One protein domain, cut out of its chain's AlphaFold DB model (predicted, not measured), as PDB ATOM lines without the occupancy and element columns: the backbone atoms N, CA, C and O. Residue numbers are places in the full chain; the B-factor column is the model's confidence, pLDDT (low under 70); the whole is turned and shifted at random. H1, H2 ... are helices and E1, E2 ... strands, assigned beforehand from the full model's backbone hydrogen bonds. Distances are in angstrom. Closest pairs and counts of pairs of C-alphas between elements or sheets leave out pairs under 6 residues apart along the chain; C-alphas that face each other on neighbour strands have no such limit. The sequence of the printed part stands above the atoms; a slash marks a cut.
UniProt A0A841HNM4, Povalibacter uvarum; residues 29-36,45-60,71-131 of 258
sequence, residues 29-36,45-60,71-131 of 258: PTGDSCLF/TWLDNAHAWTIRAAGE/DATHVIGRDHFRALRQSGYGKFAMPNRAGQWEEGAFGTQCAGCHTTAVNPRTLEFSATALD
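This is residues 29 to 36, 45 to 60 and 71 to 131 of the 258 residues of a protein of Povalibacter uvarum (UniProt A0A841HNM4). A twisted sheet of five mostly short strands has the small helix H3 over one face, next to E4; H1 and H2 lie past E1 at one end of the long axis, and the turn between E4 and E5 lies at the other. After H4, residues 115 to 131 make a loop with no named element that folds back and ends between H4 and H1. The printed part has 85 residues, with four named helices and five named strands in the order H1 H2 E1 E2 E3 E4 E5 H3 H4; the sheet order is E1 E2 E3 E4 E5, all antiparallel. The class is mixed, helices and strands, with under half of the residues in named elements. The whole is compact, with a radius of gyration of the C-alphas of 12.7 A and spans of 43 by 31 by 19 A.

E3, residues 82 to 88, is the longest strand at 18.2 A, from C-alpha 82 at (169.865, 177.241, 175.187). E2 is residues 74 to 76, 7.0 A, and E1 is residues 55 to 57, 7.1 A. E4 is residues 91 to 95, 13.6 A, and E5 is residues 101 to 103, 6.4 A. H3 is residues 105 to 109, 6.1 A, and H4 is residues 111 to 114, 5.2 A, ending with C-alpha 114 at (161.634, 183.986, 181.103). H2 is residues 50 to 53, 5.1 A. H1 is residues 31 to 36, 9.2 A, beginning with C-alpha 31 at (151.391, 180.459, 190.696).

E2 to E5 form a meander, each strand the antiparallel neighbour and hairpin partner of the one before. N 74 and O 84 are 3.0 A apart between E2 and E3, N 93 and O 85 2.8 A between E3 and E4, and N 102 and O 94 2.8 A between E4 and E5. Edge strand E1 pairs with E2 through N 75 and O 56, 2.8 A. E3 pairs staggered, with E2 over residues 82 to 84 and with E4 over 85 to 88. H3 is on the sheet at a height of 8.4 A, only just over E4, with 3 C-alphas falling on it; the closest C-alphas, of Phe 92 and Phe 106, are 5.8 A apart. H4 is only just not on the sheet, with 4 pairs of C-alphas within 10 A, and H3 and H4 meet only through their link. H2 is not on the sheet, and H1 is apart from H2. Every O i to N i+4 pair is within hydrogen-bond range in H1 and H3; H2 and H4 are too short for such a pair.

The farthest C-alphas, of Phe 36 and Ala 98, are 43.9 A apart. Residues 37 to 44 and 61 to 70 are not printed, with C-alpha gaps of 14.3 A and 15.0 A. The links that are printed whole are tight. Mean pLDDT of the printed part is 91.6, and no printed residue is under 70.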
ATOM      1  N   PRO A  29     154.673 184.458 196.366       72.75
ATOM      2  CA  PRO A  29     153.875 183.253 196.198       72.75
ATOM      3  C   PRO A  29     153.989 182.775 194.748       72.75
ATOM      4  O   PRO A  29     153.863 183.564 193.818       72.75
ATOM      5  N   THR A  30     154.252 181.487 194.540       81.31
ATOM      6  CA  THR A  30     154.270 180.922 193.186       81.31
ATOM      7  C   THR A  30     152.842 180.746 192.675       81.31
ATOM      8  O   THR A  30     151.892 180.577 193.456       81.31
ATOM      9  N   GLY A  31     152.678 180.729 191.350       82.25
ATOM     10  CA  GLY A  31     151.391 180.459 190.696       82.25
ATOM     11  C   GLY A  31     150.695 179.154 191.127       82.25
ATOM     12  O   GLY A  31     149.478 179.037 190.980       82.25
ATOM     13  N   ASP A  32     151.410 178.199 191.733       84.56
ATOM     14  CA  ASP A  32     150.821 176.972 192.294       84.56
ATOM     15  C   ASP A  32     149.746 177.267 193.349       84.56
ATOM     16  O   ASP A  32     148.737 176.562 193.442       84.56
ATOM     17  N   SER A  33     149.917 178.351 194.111       86.69
ATOM     18  CA  SER A  33     148.910 178.815 195.068       86.69
ATOM     19  C   SER A  33     147.614 179.251 194.373       86.69
ATOM     20  O   SER A  33     146.519 178.940 194.847       86.69
ATOM     21  N   CYS A  34     147.713 179.884 193.200       90.12
ATOM     22  CA  CYS A  34     146.562 180.261 192.385       90.12
ATOM     23  C   CYS A  34     145.837 179.019 191.852       90.12
ATOM     24  O   CYS A  34     144.604 178.976 191.839       90.12
ATOM     25  N   LEU A  35     146.583 177.981 191.458       90.25
ATOM     26  CA  LEU A  35     146.002 176.735 190.957       90.25
ATOM     27  C   LEU A  35     145.163 176.009 192.013       90.25
ATOM     28  O   LEU A  35     144.220 175.319 191.640       90.25
ATOM     29  N   PHE A  36     145.393 176.203 193.313       89.94
ATOM     30  CA  PHE A  36     144.519 175.627 194.340       89.94
ATOM     31  C   PHE A  36     143.040 176.007 194.131       89.94
ATOM     32  O   PHE A  36     142.165 175.136 194.157       89.94
ATOM     33  N   THR A  45     144.904 173.053 181.403       86.88
ATOM     34  CA  THR A  45     145.435 173.707 180.196       86.88
ATOM     35  C   THR A  45     146.675 174.553 180.467       86.88
ATOM     36  O   THR A  45     147.343 174.976 179.525       86.88
ATOM     37  N   TRP A  46     147.020 174.813 181.731       86.50
ATOM     38  CA  TRP A  46     148.165 175.652 182.085       86.50
ATOM     39  C   TRP A  46     149.476 175.094 181.528       86.50
ATOM     40  O   TRP A  46     150.270 175.829 180.946       86.50
ATOM     41  N   LEU A  47     149.661 173.776 181.611       82.38
ATOM     42  CA  LEU A  47     150.824 173.096 181.042       82.38
ATOM     43  C   LEU A  47     150.784 172.989 179.507       82.38
ATOM     44  O   LEU A  47     151.751 172.520 178.924       82.38
ATOM     45  N   ASP A  48     149.737 173.449 178.824       81.56
ATOM     46  CA  ASP A  48     149.747 173.584 177.360       81.56
ATOM     47  C   ASP A  48     150.187 174.992 176.912       81.56
ATOM     48  O   ASP A  48     150.468 175.224 175.731       81.56
ATOM     49  N   ASN A  49     150.267 175.951 177.842       83.88
ATOM     50  CA  ASN A  49     150.604 177.341 177.554       83.88
ATOM     51  C   ASN A  49     152.112 177.522 177.336       83.88
ATOM     52  O   ASN A  49     152.921 177.250 178.218       83.88
ATOM     53  N   ALA A  50     152.499 178.090 176.193       85.69
ATOM     54  CA  ALA A  50     153.897 178.382 175.872       85.69
ATOM     55  C   ALA A  50     154.620 179.259 176.919       85.69
ATOM     56  O   ALA A  50     155.829 179.110 177.098       85.69
ATOM     57  N   HIS A  51     153.908 180.137 177.634       89.50
ATOM     58  CA  HIS A  51     154.482 181.000 178.673       89.50
ATOM     59  C   HIS A  51     154.945 180.203 179.903       89.50
ATOM     60  O   HIS A  51     156.032 180.471 180.427       89.50
ATOM     61  N   ALA A  52     154.198 179.158 180.279       86.25
ATOM     62  CA  ALA A  52     154.568 178.231 181.352       86.25
ATOM     63  C   ALA A  52     155.812 177.387 181.006       86.25
ATOM     64  O   ALA A  52     156.421 176.786 181.884       86.25
ATOM     65  N   TRP A  53     156.218 177.375 179.730       86.50
ATOM     66  CA  TRP A  53     157.345 176.601 179.200       86.50
ATOM     67  C   TRP A  53     158.511 177.462 178.710       86.50
ATOM     68  O   TRP A  53     159.376 176.989 177.965       86.50
ATOM     69  N   THR A  54     158.566 178.729 179.120       91.31
ATOM     70  CA  THR A  54     159.692 179.620 178.796       91.31
ATOM     71  C   THR A  54     161.028 179.057 179.285       91.31
ATOM     72  O   THR A  54     162.035 179.216 178.587       91.31
ATOM     73  N   ILE A  55     161.022 178.345 180.418       94.00
ATOM     74  CA  ILE A  55     162.121 177.513 180.920       94.00
ATOM     75  C   ILE A  55     161.558 176.171 181.381       94.00
ATOM     76  O   ILE A  55     160.489 176.118 181.980       94.00
ATOM     77  N   ARG A  56     162.297 175.085 181.148       92.19
ATOM     78  CA  ARG A  56     161.990 173.757 181.700       92.19
ATOM     79  C   ARG A  56     163.243 173.044 182.175       92.19
ATOM     80  O   ARG A  56     164.348 173.411 181.769       92.19
ATOM     81  N   ALA A  57     163.079 172.028 183.014       93.56
ATOM     82  CA  ALA A  57     164.182 171.153 183.384       93.56
ATOM     83  C   ALA A  57     164.736 170.430 182.143       93.56
ATOM     84  O   ALA A  57     164.007 170.107 181.200       93.56
ATOM     85  N   ALA A  58     166.045 170.204 182.116       92.19
ATOM     86  CA  ALA A  58     166.677 169.452 181.043       92.19
ATOM     87  C   ALA A  58     166.159 168.003 181.051       92.19
ATOM     88  O   ALA A  58     166.114 167.359 182.095       92.19
ATOM     89  N   GLY A  59     165.771 167.493 179.881       87.56
ATOM     90  CA  GLY A  59     165.187 166.154 179.731       87.56
ATOM     91  C   GLY A  59     163.656 166.121 179.748       87.56
ATOM     92  O   GLY A  59     163.084 165.144 179.269       87.56
ATOM     93  N   GLU A  60     162.994 167.191 180.196       88.19
ATOM     94  CA  GLU A  60     161.537 167.303 180.091       88.19
ATOM     95  C   GLU A  60     161.093 167.509 178.630       88.19
ATOM     96  O   GLU A  60     161.736 168.269 177.884       88.19
ATOM     97  N   ASP A  71     176.228 168.930 182.701       95.00
ATOM     98  CA  ASP A  71     175.838 169.625 183.929       95.00
ATOM     99  C   ASP A  71     174.736 170.680 183.704       95.00
ATOM    100  O   ASP A  71     174.434 171.456 184.611       95.00
ATOM    101  N   ALA A  72     174.114 170.722 182.519       96.44
ATOM    102  CA  ALA A  72     172.935 171.547 182.285       96.44
ATOM    103  C   ALA A  72     171.747 171.008 183.092       96.44
ATOM    104  O   ALA A  72     171.409 169.829 183.008       96.44
ATOM    105  N   THR A  73     171.085 171.882 183.845       97.00
ATOM    106  CA  THR A  73     169.921 171.501 184.659       97.00
ATOM    107  C   THR A  73     168.607 171.925 184.020       97.00
ATOM    108  O   THR A  73     167.578 171.305 184.273       97.00
ATOM    109  N   HIS A  74     168.626 172.970 183.190       96.38
ATOM    110  CA  HIS A  74     167.442 173.550 182.563       96.38
ATOM    111  C   HIS A  74     167.726 173.973 181.121       96.38
ATOM    112  O   HIS A  74     168.869 174.018 180.662       96.38
ATOM    113  N   VAL A  75     166.659 174.312 180.409       94.81
ATOM    114  CA  VAL A  75     166.690 174.833 179.046       94.81
ATOM    115  C   VAL A  75     165.678 175.959 178.895       94.81
ATOM    116  O   VAL A  75     164.547 175.862 179.367       94.81
ATOM    117  N   ILE A  76     166.099 177.026 178.226       92.38
ATOM    118  CA  ILE A  76     165.243 178.141 177.811       92.38
ATOM    119  C   ILE A  76     164.844 177.942 176.352       92.38
ATOM    120  O   ILE A  76     165.706 177.637 175.531       92.38
ATOM    121  N   GLY A  77     163.564 178.149 176.035       81.38
ATOM    122  CA  GLY A  77     163.023 178.014 174.678       81.38
ATOM    123  C   GLY A  77     162.669 176.576 174.279       81.38
ATOM    124  O   GLY A  77     163.150 175.604 174.862       81.38
ATOM    125  N   ARG A  78     161.779 176.429 173.289       74.62
ATOM    126  CA  ARG A  78     161.237 175.134 172.836       74.62
ATOM    127  C   ARG A  78     162.085 174.505 171.729       74.62
ATOM    128  O   ARG A  78     162.804 173.549 172.001       74.62
ATOM    129  N   ASP A  79     162.006 175.073 170.524       72.12
ATOM    130  CA  ASP A  79     162.676 174.565 169.315       72.12
ATOM    131  C   ASP A  79     164.070 175.183 169.136       72.12
ATOM    132  O   ASP A  79     165.039 174.504 168.801       72.12
ATOM    133  N   HIS A  80     164.194 176.479 169.436       80.06
ATOM    134  CA  HIS A  80     165.472 177.159 169.612       80.06
ATOM    135  C   HIS A  80     165.773 177.226 171.101       80.06
ATOM    136  O   HIS A  80     165.197 178.047 171.816       80.06
ATOM    137  N   PHE A  81     166.643 176.334 171.566       87.88
ATOM    138  CA  PHE A  81     166.936 176.187 172.983       87.88
ATOM    139  C   PHE A  81     168.348 176.662 173.329       87.88
ATOM    140  O   PHE A  81     169.265 176.630 172.504       87.88
ATOM    141  N   ARG A  82     168.538 177.079 174.581       91.94
ATOM    142  CA  ARG A  82     169.865 177.241 175.187       91.94
ATOM    143  C   ARG A  82     169.915 176.510 176.517       91.94
ATOM    144  O   ARG A  82     168.932 176.497 177.253       91.94
ATOM    145  N   ALA A  83     171.066 175.914 176.808       95.19
ATOM    146  CA  ALA A  83     171.306 175.268 178.087       95.19
ATOM    147  C   ALA A  83     171.415 176.310 179.205       95.19
ATOM    148  O   ALA A  83     172.010 177.373 179.017       95.19
ATOM    149  N   LEU A  84     170.873 175.967 180.366       97.38
ATOM    150  CA  LEU A  84     170.987 176.710 181.610       97.38
ATOM    151  C   LEU A  84     171.512 175.768 182.692       97.38
ATOM    152  O   LEU A  84     171.128 174.595 182.756       97.38
ATOM    153  N   ARG A  85     172.354 176.294 183.576       97.75
ATOM    154  CA  ARG A  85     172.782 175.590 184.784       97.75
ATOM    155  C   ARG A  85     172.347 176.380 185.996       97.75
ATOM    156  O   ARG A  85     172.701 177.545 186.133       97.75
ATOM    157  N   GLN A  86     171.581 175.750 186.873       96.94
ATOM    158  CA  GLN A  86     171.182 176.362 188.133       96.94
ATOM    159  C   GLN A  86     172.419 176.576 189.003       96.94
ATOM    160  O   GLN A  86     173.138 175.625 189.298       96.94
ATOM    161  N   SER A  87     172.673 177.828 189.379       94.62
ATOM    162  CA  SER A  87     173.860 178.230 190.146       94.62
ATOM    163  C   SER A  87     173.532 178.792 191.530       94.62
ATOM    164  O   SER A  87     174.424 179.156 192.293       94.62
ATOM    165  N   GLY A  88     172.247 178.821 191.885       92.50
ATOM    166  CA  GLY A  88     171.740 179.222 193.191       92.50
ATOM    167  C   GLY A  88     170.215 179.303 193.187       92.50
ATOM    168  O   GLY A  88     169.568 179.038 192.169       92.50
ATOM    169  N   TYR A  89     169.635 179.684 194.325       90.88
ATOM    170  CA  TYR A  89     168.216 180.035 194.370       90.88
ATOM    171  C   TYR A  89     167.961 181.227 193.441       90.88
ATOM    172  O   TYR A  89     168.683 182.221 193.503       90.88
ATOM    173  N   GLY A  90     166.986 181.090 192.541       94.06
ATOM    174  CA  GLY A  90     166.639 182.140 191.587       94.06
ATOM    175  C   GLY A  90     167.753 182.521 190.607       94.06
ATOM    176  O   GLY A  90     167.734 183.636 190.097       94.06
ATOM    177  N   LYS A  91     168.752 181.658 190.357       96.81
ATOM    178  CA  LYS A  91     169.882 181.976 189.465       96.81
ATOM    179  C   LYS A  91     170.192 180.866 188.475       96.81
ATOM    180  O   LYS A  91     170.290 179.690 188.834       96.81
ATOM    181  N   PHE A  92     170.448 181.287 187.241       98.25
ATOM    182  CA  PHE A  92     171.011 180.451 186.190       98.25
ATOM    183  C   PHE A  92     172.316 181.050 185.656       98.25
ATOM    184  O   PHE A  92     172.438 182.263 185.474       98.25
ATOM    185  N   ALA A  93     173.264 180.176 185.339       97.88
ATOM    186  CA  ALA A  93     174.384 180.452 184.457       97.88
ATOM    187  C   ALA A  93     174.012 180.092 183.012       97.88
ATOM    188  O   ALA A  93     173.228 179.165 182.770       97.88
ATOM    189  N   MET A  94     174.618 180.787 182.049       96.25
ATOM    190  CA  MET A  94     174.490 180.486 180.618       96.25
ATOM    191  C   MET A  94     175.857 180.198 180.005       96.25
ATOM    192  O   MET A  94     176.828 180.847 180.384       96.25
ATOM    193  N   PRO A  95     175.968 179.270 179.042       94.88
ATOM    194  CA  PRO A  95     177.232 179.035 178.375       94.88
ATOM    195  C   PRO A  95     177.542 180.210 177.440       94.88
ATOM    196  O   PRO A  95     176.696 180.649 176.654       94.88
ATOM    197  N   ASN A  96     178.772 180.709 177.500       93.75
ATOM    198  CA  ASN A  96     179.291 181.660 176.527       93.75
ATOM    199  C   ASN A  96     179.595 180.959 175.183       93.75
ATOM    200  O   ASN A  96     179.392 179.755 175.015       93.75
ATOM    201  N   ARG A  97     180.118 181.701 174.196       90.88
ATOM    202  CA  ARG A  97     180.446 181.138 172.868       90.88
ATOM    203  C   ARG A  97     181.512 180.035 172.900       90.88
ATOM    204  O   ARG A  97     181.558 179.235 171.976       90.88
ATOM    205  N   ALA A  98     182.353 180.001 173.933       93.00
ATOM    206  CA  ALA A  98     183.354 178.958 174.150       93.00
ATOM    207  C   ALA A  98     182.799 177.754 174.939       93.00
ATOM    208  O   ALA A  98     183.545 176.823 175.230       93.00
ATOM    209  N   GLY A  99     181.511 177.765 175.301       91.75
ATOM    210  CA  GLY A  99     180.862 176.707 176.077       91.75
ATOM    211  C   GLY A  99     181.119 176.775 177.583       91.75
ATOM    212  O   GLY A  99     180.743 175.854 178.299       91.75
ATOM    213  N   GLN A 100     181.747 177.842 178.083       95.31
ATOM    214  CA  GLN A 100     182.002 178.017 179.514       95.31
ATOM    215  C   GLN A 100     180.801 178.683 180.184       95.31
ATOM    216  O   GLN A 100     180.264 179.656 179.655       95.31
ATOM    217  N   TRP A 101     180.403 178.186 181.352       97.50
ATOM    218  CA  TRP A 101     179.313 178.764 182.133       97.50
ATOM    219  C   TRP A 101     179.667 180.162 182.648       97.50
ATOM    220  O   TRP A 101     180.647 180.339 183.369       97.50
ATOM    221  N   GLU A 102     178.842 181.141 182.294       97.25
ATOM    222  CA  GLU A 102     178.934 182.530 182.722       97.25
ATOM    223  C   GLU A 102     177.815 182.828 183.725       97.25
ATOM    224  O   GLU A 102     176.621 182.800 183.400       97.25
ATOM    225  N   GLU A 103     178.213 183.088 184.968       97.06
ATOM    226  CA  GLU A 103     177.300 183.467 186.043       97.06
ATOM    227  C   GLU A 103     176.739 184.877 185.800       97.06
ATOM    228  O   GLU A 103     177.446 185.775 185.345       97.06
ATOM    229  N   GLY A 104     175.453 185.089 186.088       95.25
ATOM    230  CA  GLY A 104     174.789 186.391 185.920       95.25
ATOM    231  C   GLY A 104     174.402 186.759 184.477       95.25
ATOM    232  O   GLY A 104     173.562 187.643 184.282       95.25
ATOM    233  N   ALA A 105     174.919 186.052 183.467       96.75
ATOM    234  CA  ALA A 105     174.546 186.255 182.065       96.75
ATOM    235  C   ALA A 105     173.036 186.085 181.838       96.75
ATOM    236  O   ALA A 105     172.405 186.930 181.209       96.75
ATOM    237  N   PHE A 106     172.440 185.036 182.415       97.62
ATOM    238  CA  PHE A 106     170.994 184.813 182.341       97.62
ATOM    239  C   PHE A 106     170.204 185.951 182.990       97.62
ATOM    240  O   PHE A 106     169.269 186.478 182.386       97.62
ATOM    241  N   GLY A 107     170.611 186.339 184.203       96.75
ATOM    242  CA  GLY A 107     170.003 187.432 184.953       96.75
ATOM    243  C   GLY A 107     169.930 188.688 184.099       96.75
ATOM    244  O   GLY A 107     168.856 189.194 183.839       96.75
ATOM    245  N   THR A 108     171.061 189.131 183.560       96.81
ATOM    246  CA  THR A 108     171.157 190.403 182.825       96.81
ATOM    247  C   THR A 108     170.525 190.406 181.429       96.81
ATOM    248  O   THR A 108     170.314 191.481 180.867       96.81
ATOM    249  N   GLN A 109     170.229 189.241 180.846       95.62
ATOM    250  CA  GLN A 109     169.796 189.140 179.444       95.62
ATOM    251  C   GLN A 109     168.397 188.552 179.259       95.62
ATOM    252  O   GLN A 109     167.737 188.875 178.274       95.62
ATOM    253  N   CYS A 110     167.955 187.670 180.157       96.31
ATOM    254  CA  CYS A 110     166.810 186.796 179.901       96.31
ATOM    255  C   CYS A 110     165.790 186.764 181.040       96.31
ATOM    256  O   CYS A 110     164.610 186.555 180.768       96.31
ATOM    257  N   ALA A 111     166.219 186.957 182.292       96.31
ATOM    258  CA  ALA A 111     165.382 186.670 183.456       96.31
ATOM    259  C   ALA A 111     164.027 187.390 183.421       96.31
ATOM    260  O   ALA A 111     163.001 186.749 183.633       96.31
ATOM    261  N   GLY A 112     163.991 188.680 183.070       95.06
ATOM    262  CA  GLY A 112     162.747 189.459 183.101       95.06
ATOM    263  C   GLY A 112     161.638 188.979 182.163       95.06
ATOM    264  O   GLY A 112     160.486 189.319 182.394       95.06
ATOM    265  N   CYS A 113     161.961 188.185 181.137       95.81
ATOM    266  CA  CYS A 113     160.979 187.668 180.177       95.81
ATOM    267  C   CYS A 113     160.809 186.144 180.227       95.81
ATOM    268  O   CYS A 113     159.998 185.590 179.489       95.81
ATOM    269  N   HIS A 114     161.599 185.452 181.048       96.31
ATOM    270  CA  HIS A 114     161.634 183.986 181.103       96.31
ATOM    271  C   HIS A 114     161.503 183.423 182.518       96.31
ATOM    272  O   HIS A 114     161.566 182.211 182.707       96.31
ATOM    273  N   THR A 115     161.349 184.285 183.517       95.56
ATOM    274  CA  THR A 115     161.139 183.916 184.916       95.56
ATOM    275  C   THR A 115     160.194 184.909 185.562       95.56
ATOM    276  O   THR A 115     159.964 185.993 185.025       95.56
ATOM    277  N   THR A 116     159.665 184.551 186.724       94.00
ATOM    278  CA  THR A 116     158.722 185.402 187.449       94.00
ATOM    279  C   THR A 116     159.398 186.069 188.644       94.00
ATOM    280  O   THR A 116     160.214 185.450 189.331       94.00
ATOM    281  N   ALA A 117     159.009 187.320 188.914       91.62
ATOM    282  CA  ALA A 117     159.397 188.082 190.101       91.62
ATOM    283  C   ALA A 117     160.906 188.310 190.221       91.62
ATOM    284  O   ALA A 117     161.523 188.050 191.251       91.62
ATOM    285  N   VAL A 118     161.516 188.806 189.145       93.44
ATOM    286  CA  VAL A 118     162.941 189.142 189.153       93.44
ATOM    287  C   VAL A 118     163.193 190.316 190.096       93.44
ATOM    288  O   VAL A 118     162.695 191.424 189.889       93.44
ATOM    289  N   ASN A 119     164.020 190.093 191.113       91.94
ATOM    290  CA  ASN A 119     164.509 191.136 191.992       91.94
ATOM    291  C   ASN A 119     165.427 192.085 191.194       91.94
ATOM    292  O   ASN A 119     166.480 191.657 190.717       91.94
ATOM    293  N   PRO A 120     165.101 193.383 191.082       90.38
ATOM    294  CA  PRO A 120     165.852 194.319 190.241       90.38
ATOM    295  C   PRO A 120     167.274 194.615 190.750       90.38
ATOM    296  O   PRO A 120     168.077 195.201 190.028       90.38
ATOM    297  N   ARG A 121     167.602 194.241 191.997       90.00
ATOM    298  CA  ARG A 121     168.920 194.466 192.612       90.00
ATOM    299  C   ARG A 121     169.824 193.243 192.511       90.00
ATOM    300  O   ARG A 121     171.010 193.394 192.236       90.00
ATOM    301  N   THR A 122     169.284 192.051 192.765       93.12
ATOM    302  CA  THR A 122     170.066 190.801 192.802       93.12
ATOM    303  C   THR A 122     169.929 189.959 191.535       93.12
ATOM    304  O   THR A 122     170.735 189.052 191.328       93.12
ATOM    305  N   LEU A 123     168.943 190.272 190.687       94.38
ATOM    306  CA  LEU A 123     168.540 189.508 189.499       94.38
ATOM    307  C   LEU A 123     168.118 188.065 189.811       94.38
ATOM    308  O   LEU A 123     168.118 187.209 188.929       94.38
ATOM    309  N   GLU A 124     167.758 187.809 191.068       94.69
ATOM    310  CA  GLU A 124     167.168 186.552 191.510       94.69
ATOM    311  C   GLU A 124     165.687 186.521 191.155       94.69
ATOM    312  O   GLU A 124     164.991 187.512 191.357       94.69
ATOM    313  N   PHE A 125     165.200 185.394 190.648       94.00
ATOM    314  CA  PHE A 125     163.779 185.170 190.383       94.00
ATOM    315  C   PHE A 125     163.161 184.214 191.405       94.00
ATOM    316  O   PHE A 125     163.857 183.373 191.978       94.00
ATOM    317  N   SER A 126     161.847 184.300 191.599       91.44
ATOM    318  CA  SER A 126     161.136 183.447 192.561       91.44
ATOM    319  C   SER A 126     160.549 182.183 191.940       91.44
ATOM    320  O   SER A 126     160.438 181.170 192.629       91.44
ATOM    321  N   ALA A 127     160.214 182.206 190.646       92.00
ATOM    322  CA  ALA A 127     159.741 181.028 189.923       92.00
ATOM    323  C   ALA A 127     160.459 180.852 188.582       92.00
ATOM    324  O   ALA A 127     160.683 181.812 187.836       92.00
ATOM    325  N   THR A 128     160.812 179.601 188.284       92.38
ATOM    326  CA  THR A 128     161.278 179.190 186.959       92.38
ATOM    327  C   THR A 128     160.101 179.271 185.986       92.38
ATOM    328  O   THR A 128     159.036 178.747 186.295       92.38
ATOM    329  N   ALA A 129     160.315 179.876 184.813       92.75
ATOM    330  CA  ALA A 129     159.276 180.208 183.832       92.75
ATOM    331  C   ALA A 129     158.310 181.330 184.273       92.75
ATOM    332  O   ALA A 129     158.374 181.850 185.392       92.75
ATOM    333  N   LEU A 130     157.458 181.760 183.338       93.94
ATOM    334  CA  LEU A 130     156.422 182.762 183.582       93.94
ATOM    335  C   LEU A 130     155.211 182.099 184.239       93.94
ATOM    336  O   LEU A 130     154.660 181.139 183.699       93.94
ATOM    337  N   ASP A 131     154.792 182.628 185.384       91.81
ATOM    338  CA  ASP A 131     153.648 182.139 186.149       91.81
ATOM    339  C   ASP A 131     152.442 183.101 186.105       91.81
ATOM    340  O   ASP A 131     152.440 184.109 185.391       91.81
TER     341      ASP A 131